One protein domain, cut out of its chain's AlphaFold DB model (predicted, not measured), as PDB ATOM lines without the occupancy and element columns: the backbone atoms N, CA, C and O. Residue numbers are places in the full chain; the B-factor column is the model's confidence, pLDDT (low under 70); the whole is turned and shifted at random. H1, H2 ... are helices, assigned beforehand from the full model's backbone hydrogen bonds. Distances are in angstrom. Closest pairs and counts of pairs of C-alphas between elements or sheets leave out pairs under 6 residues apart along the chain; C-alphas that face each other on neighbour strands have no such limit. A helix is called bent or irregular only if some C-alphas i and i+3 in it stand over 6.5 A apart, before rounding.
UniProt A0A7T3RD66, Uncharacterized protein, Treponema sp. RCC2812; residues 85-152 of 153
ATOM      1  N   PRO A  85     147.443 166.111 144.796       83.75
ATOM      2  CA  PRO A  85     147.134 166.091 146.229       83.75
ATOM      3  C   PRO A  85     147.324 164.717 146.881       83.75
ATOM      4  O   PRO A  85     147.702 164.652 148.046       83.75
ATOM      5  N   GLN A  86     147.111 163.621 146.145       87.75
ATOM      6  CA  GLN A  86     147.332 162.274 146.675       87.75
ATOM      7  C   GLN A  86     148.819 162.052 146.962       87.75
ATOM      8  O   GLN A  86     149.148 161.571 148.039       87.75
ATOM      9  N   TRP A  87     149.711 162.509 146.073       91.69
ATOM     10  CA  TRP A  87     151.158 162.491 146.309       91.69
ATOM     11  C   TRP A  87     151.559 163.259 147.572       91.69
ATOM     12  O   TRP A  87     152.360 162.752 148.356       91.69
ATOM     13  N   ILE A  88     150.989 164.451 147.790       89.81
ATOM     14  CA  ILE A  88     151.271 165.280 148.975       89.81
ATOM     15  C   ILE A  88     150.876 164.538 150.256       89.81
ATOM     16  O   ILE A  88     151.665 164.485 151.196       89.81
ATOM     17  N   ILE A  89     149.695 163.911 150.279       93.56
ATOM     18  CA  ILE A  89     149.233 163.121 151.429       93.56
ATOM     19  C   ILE A  89     150.196 161.963 151.712       93.56
ATOM     20  O   ILE A  89     150.579 161.758 152.862       93.56
ATOM     21  N   THR A  90     150.637 161.236 150.679       92.19
ATOM     22  CA  THR A  90     151.603 160.139 150.850       92.19
ATOM     23  C   THR A  90     152.938 160.640 151.407       92.19
ATOM     24  O   THR A  90     153.516 159.991 152.273       92.19
ATOM     25  N   GLY A  91     153.407 161.812 150.965       91.62
ATOM     26  CA  GLY A  91     154.634 162.430 151.474       91.62
ATOM     27  C   GLY A  91     154.527 162.849 152.943       91.62
ATOM     28  O   GLY A  91     155.438 162.584 153.727       91.62
ATOM     29  N   ILE A  92     153.393 163.436 153.340       94.56
ATOM     30  CA  ILE A  92     153.112 163.779 154.744       94.56
ATOM     31  C   ILE A  92     153.080 162.512 155.603       94.56
ATOM     32  O   ILE A  92     153.708 162.476 156.659       94.56
ATOM     33  N   LEU A  93     152.400 161.460 155.142       94.31
ATOM     34  CA  LEU A  93     152.344 160.184 155.853       94.31
ATOM     35  C   LEU A  93     153.748 159.596 156.066       94.31
ATOM     36  O   LEU A  93     154.067 159.148 157.162       94.31
ATOM     37  N   LEU A  94     154.604 159.658 155.043       93.19
ATOM     38  CA  LEU A  94     155.977 159.155 155.101       93.19
ATOM     39  C   LEU A  94     156.813 159.922 156.145       93.19
ATOM     40  O   LEU A  94     157.512 159.302 156.949       93.19
ATOM     41  N   LEU A  95     156.674 161.252 156.210       93.50
ATOM     42  CA  LEU A  95     157.302 162.075 157.252       93.50
ATOM     43  C   LEU A  95     156.812 161.700 158.656       93.50
ATOM     44  O   LEU A  95     157.629 161.528 159.563       93.50
ATOM     45  N   VAL A  96     155.501 161.525 158.831       94.94
ATOM     46  CA  VAL A  96     154.913 161.111 160.115       94.94
ATOM     47  C   VAL A  96     155.457 159.747 160.545       94.94
ATOM     48  O   VAL A  96     155.832 159.590 161.706       94.94
ATOM     49  N   CYS A  97     155.577 158.784 159.627       92.69
ATOM     50  CA  CYS A  97     156.147 157.468 159.921       92.69
ATOM     51  C   CYS A  97     157.602 157.550 160.401       92.69
ATOM     52  O   CYS A  97     157.957 156.874 161.365       92.69
ATOM     53  N   ILE A  98     158.437 158.384 159.774       92.88
ATOM     54  CA  ILE A  98     159.844 158.552 160.176       92.88
ATOM     55  C   ILE A  98     159.942 159.189 161.561       92.88
ATOM     56  O   ILE A  98     160.725 158.737 162.398       92.88
ATOM     57  N   VAL A  99     159.141 160.224 161.817       92.69
ATOM     58  CA  VAL A  99     159.116 160.911 163.112       92.69
ATOM     59  C   VAL A  99     158.627 159.968 164.211       92.69
ATOM     60  O   VAL A  99     159.283 159.845 165.243       92.69
ATOM     61  N   ALA A 100     157.532 159.243 163.971       92.06
ATOM     62  CA  ALA A 100     157.009 158.244 164.900       92.06
ATOM     63  C   ALA A 100     158.038 157.140 165.185       92.06
ATOM     64  O   ALA A 100     158.248 156.774 166.342       92.06
ATOM     65  N   PHE A 101     158.736 156.658 164.151       91.50
ATOM     66  CA  PHE A 101     159.823 155.700 164.324       91.50
ATOM     67  C   PHE A 101     160.967 156.281 165.161       91.50
ATOM     68  O   PHE A 101     161.497 155.572 166.009       91.50
ATOM     69  N   GLY A 102     161.314 157.561 164.993       89.56
ATOM     70  CA  GLY A 102     162.332 158.232 165.805       89.56
ATOM     71  C   GLY A 102     162.025 158.221 167.304       89.56
ATOM     72  O   GLY A 102     162.907 157.904 168.102       89.56
ATOM     73  N   PHE A 103     160.771 158.471 167.687       90.50
ATOM     74  CA  PHE A 103     160.343 158.383 169.088       90.50
ATOM     75  C   PHE A 103     160.430 156.954 169.644       90.50
ATOM     76  O   PHE A 103     160.864 156.757 170.776       90.50
ATOM     77  N   ILE A 104     160.064 155.946 168.847       86.69
ATOM     78  CA  ILE A 104     160.148 154.532 169.251       86.69
ATOM     79  C   ILE A 104     161.613 154.078 169.340       86.69
ATOM     80  O   ILE A 104     162.000 153.372 170.274       86.69
ATOM     81  N   ALA A 105     162.442 154.501 168.385       87.38
ATOM     82  CA  ALA A 105     163.854 154.156 168.301       87.38
ATOM     83  C   ALA A 105     164.662 154.712 169.481       87.38
ATOM     84  O   ALA A 105     165.635 154.078 169.885       87.38
ATOM     85  N   GLN A 106     164.241 155.833 170.076       82.88
ATOM     86  CA  GLN A 106     164.885 156.414 171.258       82.88
ATOM     87  C   GLN A 106     164.870 155.472 172.473       82.88
ATOM     88  O   GLN A 106     165.812 155.475 173.263       82.88
ATOM     89  N   SER A 107     163.840 154.633 172.601       81.81
ATOM     90  CA  SER A 107     163.718 153.642 173.679       81.81
ATOM     91  C   SER A 107     164.488 152.343 173.401       81.81
ATOM     92  O   SER A 107     164.561 151.469 174.265       81.81
ATOM     93  N   SER A 108     165.059 152.182 172.204       82.56
ATOM     94  CA  SER A 108     165.785 150.977 171.803       82.56
ATOM     95  C   SER A 108     167.291 151.128 172.024       82.56
ATOM     96  O   SER A 108     167.912 152.096 171.595       82.56
ATOM     97  N   SER A 109     167.916 150.126 172.648       83.12
ATOM     98  CA  SER A 109     169.377 150.097 172.847       83.12
ATOM     99  C   SER A 109     170.148 149.542 171.637       83.12
ATOM    100  O   SER A 109     171.365 149.706 171.538       83.12
ATOM    101  N   ASN A 110     169.460 148.898 170.685       89.31
ATOM    102  CA  ASN A 110     170.088 148.209 169.556       89.31
ATOM    103  C   ASN A 110     170.375 149.155 168.380       89.31
ATOM    104  O   ASN A 110     169.613 149.233 167.413       89.31
ATOM    105  N   LYS A 111     171.532 149.825 168.431       87.44
ATOM    106  CA  LYS A 111     171.975 150.808 167.422       87.44
ATOM    107  C   LYS A 111     172.062 150.256 165.992       87.44
ATOM    108  O   LYS A 111     171.771 150.988 165.052       87.44
ATOM    109  N   LEU A 112     172.411 148.977 165.815       89.69
ATOM    110  CA  LEU A 112     172.482 148.345 164.488       89.69
ATOM    111  C   LEU A 112     171.108 148.265 163.809       89.69
ATOM    112  O   LEU A 112     170.982 148.606 162.638       89.69
ATOM    113  N   ILE A 113     170.066 147.872 164.546       88.00
ATOM    114  CA  ILE A 113     168.701 147.769 164.005       88.00
ATOM    115  C   ILE A 113     168.180 149.157 163.627       88.00
ATOM    116  O   ILE A 113     167.600 149.333 162.558       88.00
ATOM    117  N   ILE A 114     168.446 150.152 164.477       90.69
ATOM    118  CA  ILE A 114     168.092 151.552 164.223       90.69
ATOM    119  C   ILE A 114     168.767 152.049 162.935       90.69
ATOM    120  O   ILE A 114     168.104 152.640 162.084       90.69
ATOM    121  N   PHE A 115     170.061 151.760 162.754       91.38
ATOM    122  CA  PHE A 115     170.806 152.131 161.551       91.38
ATOM    123  C   PHE A 115     170.194 151.536 160.274       91.38
ATOM    124  O   PHE A 115     169.889 152.278 159.340       91.38
ATOM    125  N   TYR A 116     169.957 150.220 160.239       93.06
ATOM    126  CA  TYR A 116     169.367 149.569 159.063       93.06
ATOM    127  C   TYR A 116     167.940 150.053 158.776       93.06
ATOM    128  O   TYR A 116     167.579 150.237 157.613       93.06
ATOM    129  N   ALA A 117     167.143 150.324 159.813       91.06
ATOM    130  CA  ALA A 117     165.801 150.873 159.650       91.06
ATOM    131  C   ALA A 117     165.824 152.276 159.019       91.06
ATOM    132  O   ALA A 117     165.082 152.534 158.071       91.06
ATOM    133  N   TYR A 118     166.712 153.170 159.468       92.25
ATOM    134  CA  TYR A 118     166.872 154.484 158.835       92.25
ATOM    135  C   TYR A 118     167.381 154.388 157.396       92.25
ATOM    136  O   TYR A 118     166.949 155.164 156.545       92.25
ATOM    137  N   MET A 119     168.246 153.418 157.100       94.56
ATOM    138  CA  MET A 119     168.734 153.170 155.742       94.56
ATOM    139  C   MET A 119     167.593 152.721 154.810       94.56
ATOM    140  O   MET A 119     167.487 153.206 153.682       94.56
ATOM    141  N   PHE A 120     166.670 151.893 155.311       93.50
ATOM    142  CA  PHE A 120     165.446 151.519 154.600       93.50
ATOM    143  C   PHE A 120     164.527 152.724 154.339       93.50
ATOM    144  O   PHE A 120     164.086 152.925 153.205       93.50
ATOM    145  N   PHE A 121     164.291 153.575 155.344       93.38
ATOM    146  CA  PHE A 121     163.521 154.811 155.151       93.38
ATOM    147  C   PHE A 121     164.179 155.741 154.129       93.38
ATOM    148  O   PHE A 121     163.488 156.262 153.256       93.38
ATOM    149  N   ALA A 122     165.502 155.913 154.176       94.00
ATOM    150  CA  ALA A 122     166.234 156.739 153.218       94.00
ATOM    151  C   ALA A 122     166.086 156.225 151.775       94.00
ATOM    152  O   ALA A 122     165.853 157.017 150.857       94.00
ATOM    153  N   ALA A 123     166.151 154.905 151.570       95.19
ATOM    154  CA  ALA A 123     165.904 154.294 150.266       95.19
ATOM    155  C   ALA A 123     164.455 154.528 149.795       95.19
ATOM    156  O   ALA A 123     164.234 154.933 148.652       95.19
ATOM    157  N   GLY A 124     163.476 154.353 150.689       94.00
ATOM    158  CA  GLY A 124     162.059 154.597 150.405       94.00
ATOM    159  C   GLY A 124     161.757 156.053 150.039       94.00
ATOM    160  O   GLY A 124     161.075 156.304 149.046       94.00
ATOM    161  N   ILE A 125     162.313 157.018 150.781       94.12
ATOM    162  CA  ILE A 125     162.195 158.456 150.478       94.12
ATOM    163  C   ILE A 125     162.806 158.758 149.112       94.12
ATOM    164  O   ILE A 125     162.194 159.450 148.305       94.12
ATOM    165  N   SER A 126     163.995 158.225 148.833       94.81
ATOM    166  CA  SER A 126     164.689 158.469 147.566       94.81
ATOM    167  C   SER A 126     163.873 157.959 146.377       94.81
ATOM    168  O   SER A 126     163.684 158.681 145.396       94.81
ATOM    169  N   ALA A 127     163.314 156.750 146.489       94.44
ATOM    170  CA  ALA A 127     162.412 156.190 145.488       94.44
ATOM    171  C   ALA A 127     161.126 157.021 145.342       94.44
ATOM    172  O   ALA A 127     160.711 157.326 144.222       94.44
ATOM    173  N   TYR A 128     160.525 157.445 146.458       93.25
ATOM    174  CA  TYR A 128     159.353 158.322 146.462       93.25
ATOM    175  C   TYR A 128     159.635 159.646 145.740       93.25
ATOM    176  O   TYR A 128     158.857 160.042 144.875       93.25
ATOM    177  N   CYS A 129     160.761 160.306 146.026       91.06
ATOM    178  CA  CYS A 129     161.152 161.552 145.371       91.06
ATOM    179  C   CYS A 129     161.358 161.363 143.863       91.06
ATOM    180  O   CYS A 129     160.870 162.178 143.077       91.06
ATOM    181  N   ALA A 130     162.025 160.283 143.447       91.88
ATOM    182  CA  ALA A 130     162.233 159.978 142.033       91.88
ATOM    183  C   ALA A 130     160.901 159.765 141.291       91.88
ATOM    184  O   ALA A 130     160.687 160.347 140.225       91.88
ATOM    185  N   LEU A 131     159.979 158.994 141.876       90.38
ATOM    186  CA  LEU A 131     158.653 158.754 141.300       90.38
ATOM    187  C   LEU A 131     157.783 160.015 141.304       90.38
ATOM    188  O   LEU A 131     157.104 160.289 140.314       90.38
ATOM    189  N   PHE A 132     157.824 160.809 142.375       90.25
ATOM    190  CA  PHE A 132     157.101 162.073 142.468       90.25
ATOM    191  C   PHE A 132     157.546 163.042 141.373       90.25
ATOM    192  O   PHE A 132     156.704 163.595 140.665       90.25
ATOM    193  N   VAL A 133     158.857 163.222 141.194       87.69
ATOM    194  CA  VAL A 133     159.386 164.076 140.127       87.69
ATOM    195  C   VAL A 133     158.999 163.490 138.775       87.69
ATOM    196  O   VAL A 133     158.316 164.168 138.014       87.69
ATOM    197  N   GLY A 134     159.335 162.226 138.504       85.50
ATOM    198  CA  GLY A 134     159.110 161.585 137.206       85.50
ATOM    199  C   GLY A 134     157.654 161.632 136.735       85.50
ATOM    200  O   GLY A 134     157.384 161.989 135.590       85.50
ATOM    201  N   THR A 135     156.704 161.346 137.625       83.88
ATOM    202  CA  THR A 135     155.269 161.335 137.283       83.88
ATOM    203  C   THR A 135     154.662 162.733 137.137       83.88
ATOM    204  O   THR A 135     153.671 162.890 136.424       83.88
ATOM    205  N   ASN A 136     155.259 163.755 137.758       83.25
ATOM    206  CA  ASN A 136     154.766 165.135 137.723       83.25
ATOM    207  C   ASN A 136     155.622 166.077 136.850       83.25
ATOM    208  O   ASN A 136     155.299 167.261 136.748       83.25
ATOM    209  N   LEU A 137     156.672 165.579 136.182       79.75
ATOM    210  CA  LEU A 137     157.552 166.357 135.291       79.75
ATOM    211  C   LEU A 137     156.762 167.153 134.246       79.75
ATOM    212  O   LEU A 137     157.038 168.331 134.027       79.75
ATOM    213  N   ASP A 138     155.744 166.531 133.655       72.19
ATOM    214  CA  ASP A 138     154.882 167.148 132.643       72.19
ATOM    215  C   ASP A 138     154.181 168.411 133.181       72.19
ATOM    216  O   ASP A 138     154.158 169.447 132.518       72.19
ATOM    217  N   PHE A 139     153.710 168.392 134.435       72.94
ATOM    218  CA  PHE A 139     153.137 169.576 135.087       72.94
ATOM    219  C   PHE A 139     154.172 170.698 135.248       72.94
ATOM    220  O   PHE A 139     153.867 171.865 134.979       72.94
ATOM    221  N   PHE A 140     155.396 170.362 135.664       73.19
ATOM    222  CA  PHE A 140     156.460 171.349 135.847       73.19
ATOM    223  C   PHE A 140     156.877 171.982 134.517       73.19
ATOM    224  O   PHE A 140     156.921 173.210 134.422       73.19
ATOM    225  N   VAL A 141     157.097 171.174 133.478       76.88
ATOM    226  CA  VAL A 141     157.462 171.656 132.136       76.88
ATOM    227  C   VAL A 141     156.369 172.564 131.574       76.88
ATOM    228  O   VAL A 141     156.657 173.675 131.123       76.88
ATOM    229  N   LYS A 142     155.100 172.148 131.668       72.69
ATOM    230  CA  LYS A 142     153.966 172.930 131.156       72.69
ATOM    231  C   LYS A 142     153.828 174.269 131.886       72.69
ATOM    232  O   LYS A 142     153.687 175.305 131.243       72.69
ATOM    233  N   LYS A 143     153.966 174.282 133.217       70.88
ATOM    234  CA  LYS A 143     153.912 175.509 134.032       70.88
ATOM    235  C   LYS A 143     155.064 176.474 133.731       70.88
ATOM    236  O   LYS A 143     154.847 177.688 133.717       70.88
ATOM    237  N   ILE A 144     156.271 175.960 133.482       70.38
ATOM    238  CA  ILE A 144     157.439 176.773 133.104       70.38
ATOM    239  C   ILE A 144     157.219 177.412 131.726       70.38
ATOM    240  O   ILE A 144     157.430 178.618 131.574       70.38
ATOM    241  N   SER A 145     156.721 176.648 130.749       66.19
ATOM    242  CA  SER A 145     156.406 177.168 129.410       66.19
ATOM    243  C   SER A 145     155.314 178.239 129.438       66.19
ATOM    244  O   SER A 145     155.489 179.296 128.833       66.19
ATOM    245  N   THR A 146     154.231 178.045 130.199       67.31
ATOM    246  CA  THR A 146     153.169 179.059 130.326       67.31
ATOM    247  C   THR A 146     153.688 180.361 130.943       67.31
ATOM    248  O   THR A 146     153.376 181.443 130.445       67.31
ATOM    249  N   LYS A 147     154.541 180.292 131.976       63.69
ATOM    250  CA  LYS A 147     155.167 181.494 132.558       63.69
ATOM    251  C   LYS A 147     156.101 182.209 131.576       63.69
ATOM    252  O   LYS A 147     156.125 183.436 131.557       63.69
ATOM    253  N   LYS A 148     156.836 181.466 130.742       65.56
ATOM    254  CA  LYS A 148     157.732 182.033 129.719       65.56
ATOM    255  C   LYS A 148     156.976 182.828 128.647       65.56
ATOM    256  O   LYS A 148     157.518 183.803 128.136       65.56
ATOM    257  N   HIS A 149     155.743 182.437 128.322       59.16
ATOM    258  CA  HIS A 149     154.880 183.194 127.412       59.16
ATOM    259  C   HIS A 149     154.214 184.399 128.089       59.16
ATOM    260  O   HIS A 149     154.126 185.453 127.471       59.16
ATOM    261  N   ALA A 150     153.818 184.281 129.360       58.56
ATOM    262  CA  ALA A 150     153.216 185.384 130.114       58.56
ATOM    263  C   ALA A 150     154.196 186.532 130.432       58.56
ATOM    264  O   ALA A 150     153.763 187.661 130.594       58.56
ATOM    265  N   GLY A 151     155.505 186.266 130.509       54.12
ATOM    266  CA  GLY A 151     156.535 187.300 130.701       54.12
ATOM    267  C   GLY A 151     157.043 187.958 129.411       54.12
ATOM    268  O   GLY A 151     158.043 188.669 129.454       54.12
ATOM    269  N   ARG A 152     156.428 187.657 128.259       51.84
ATOM    270  CA  ARG A 152     156.812 188.179 126.933       51.84
ATOM    271  C   ARG A 152     155.702 188.996 126.257       51.84
ATOM    272  O   ARG A 152     155.886 189.394 125.109       51.84
TER     273      ARG A 152
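This is residues 85 to 152 of the 153 residues of an uncharacterized protein of Treponema sp. RCC2812 (UniProt A0A7T3RD66). A long helical hairpin, its two legs H1 and H2a side by side, runs on into a bent arm, H2b, that sticks out with residues 137 to 152 beyond the open end. The 68 printed residues hold two named helices, H1 then H2, and no named strand: all helix. The whole is extended, a rod of 61 by 19 by 16 A, with a radius of gyration of the C-alphas of 17.9 A.

Begin with H2, residues 111 to 150, assigned as one helix by its hydrogen bonds but bent: C-alphas 135 and 138 are 7.4 A apart. Find C-alpha 111 at (171.975, 150.808, 167.422); from there arm H2a runs 36.0 A to residue 135. Arm H2b, residues 138 to 150, runs 18.5 A to C-alpha 150 at (153.216, 185.384, 130.114). H1, residues 85 to 106, spans 32.2 A from C-alpha 85 at (147.134, 166.091, 146.229).

H2a and H2b stand at a steep tilt of 51 degrees. H1 and H2a form a helical hairpin, opposite ways at a shallow tilt of 8 degrees. They touch, closest at the C-alphas of Ala 105 and Ile 114, 6.4 A apart. H1 and H2b are apart. In H1, H2a and H2b every O i to N i+4 pair is within hydrogen-bond range.

Look to Ser 109 and Arg 152 for the two C-alphas farthest apart, 61.0 A. The link from H1 to H2 is tight, and the printed part has no cut. Residues 145 to 152 have pLDDT under 70.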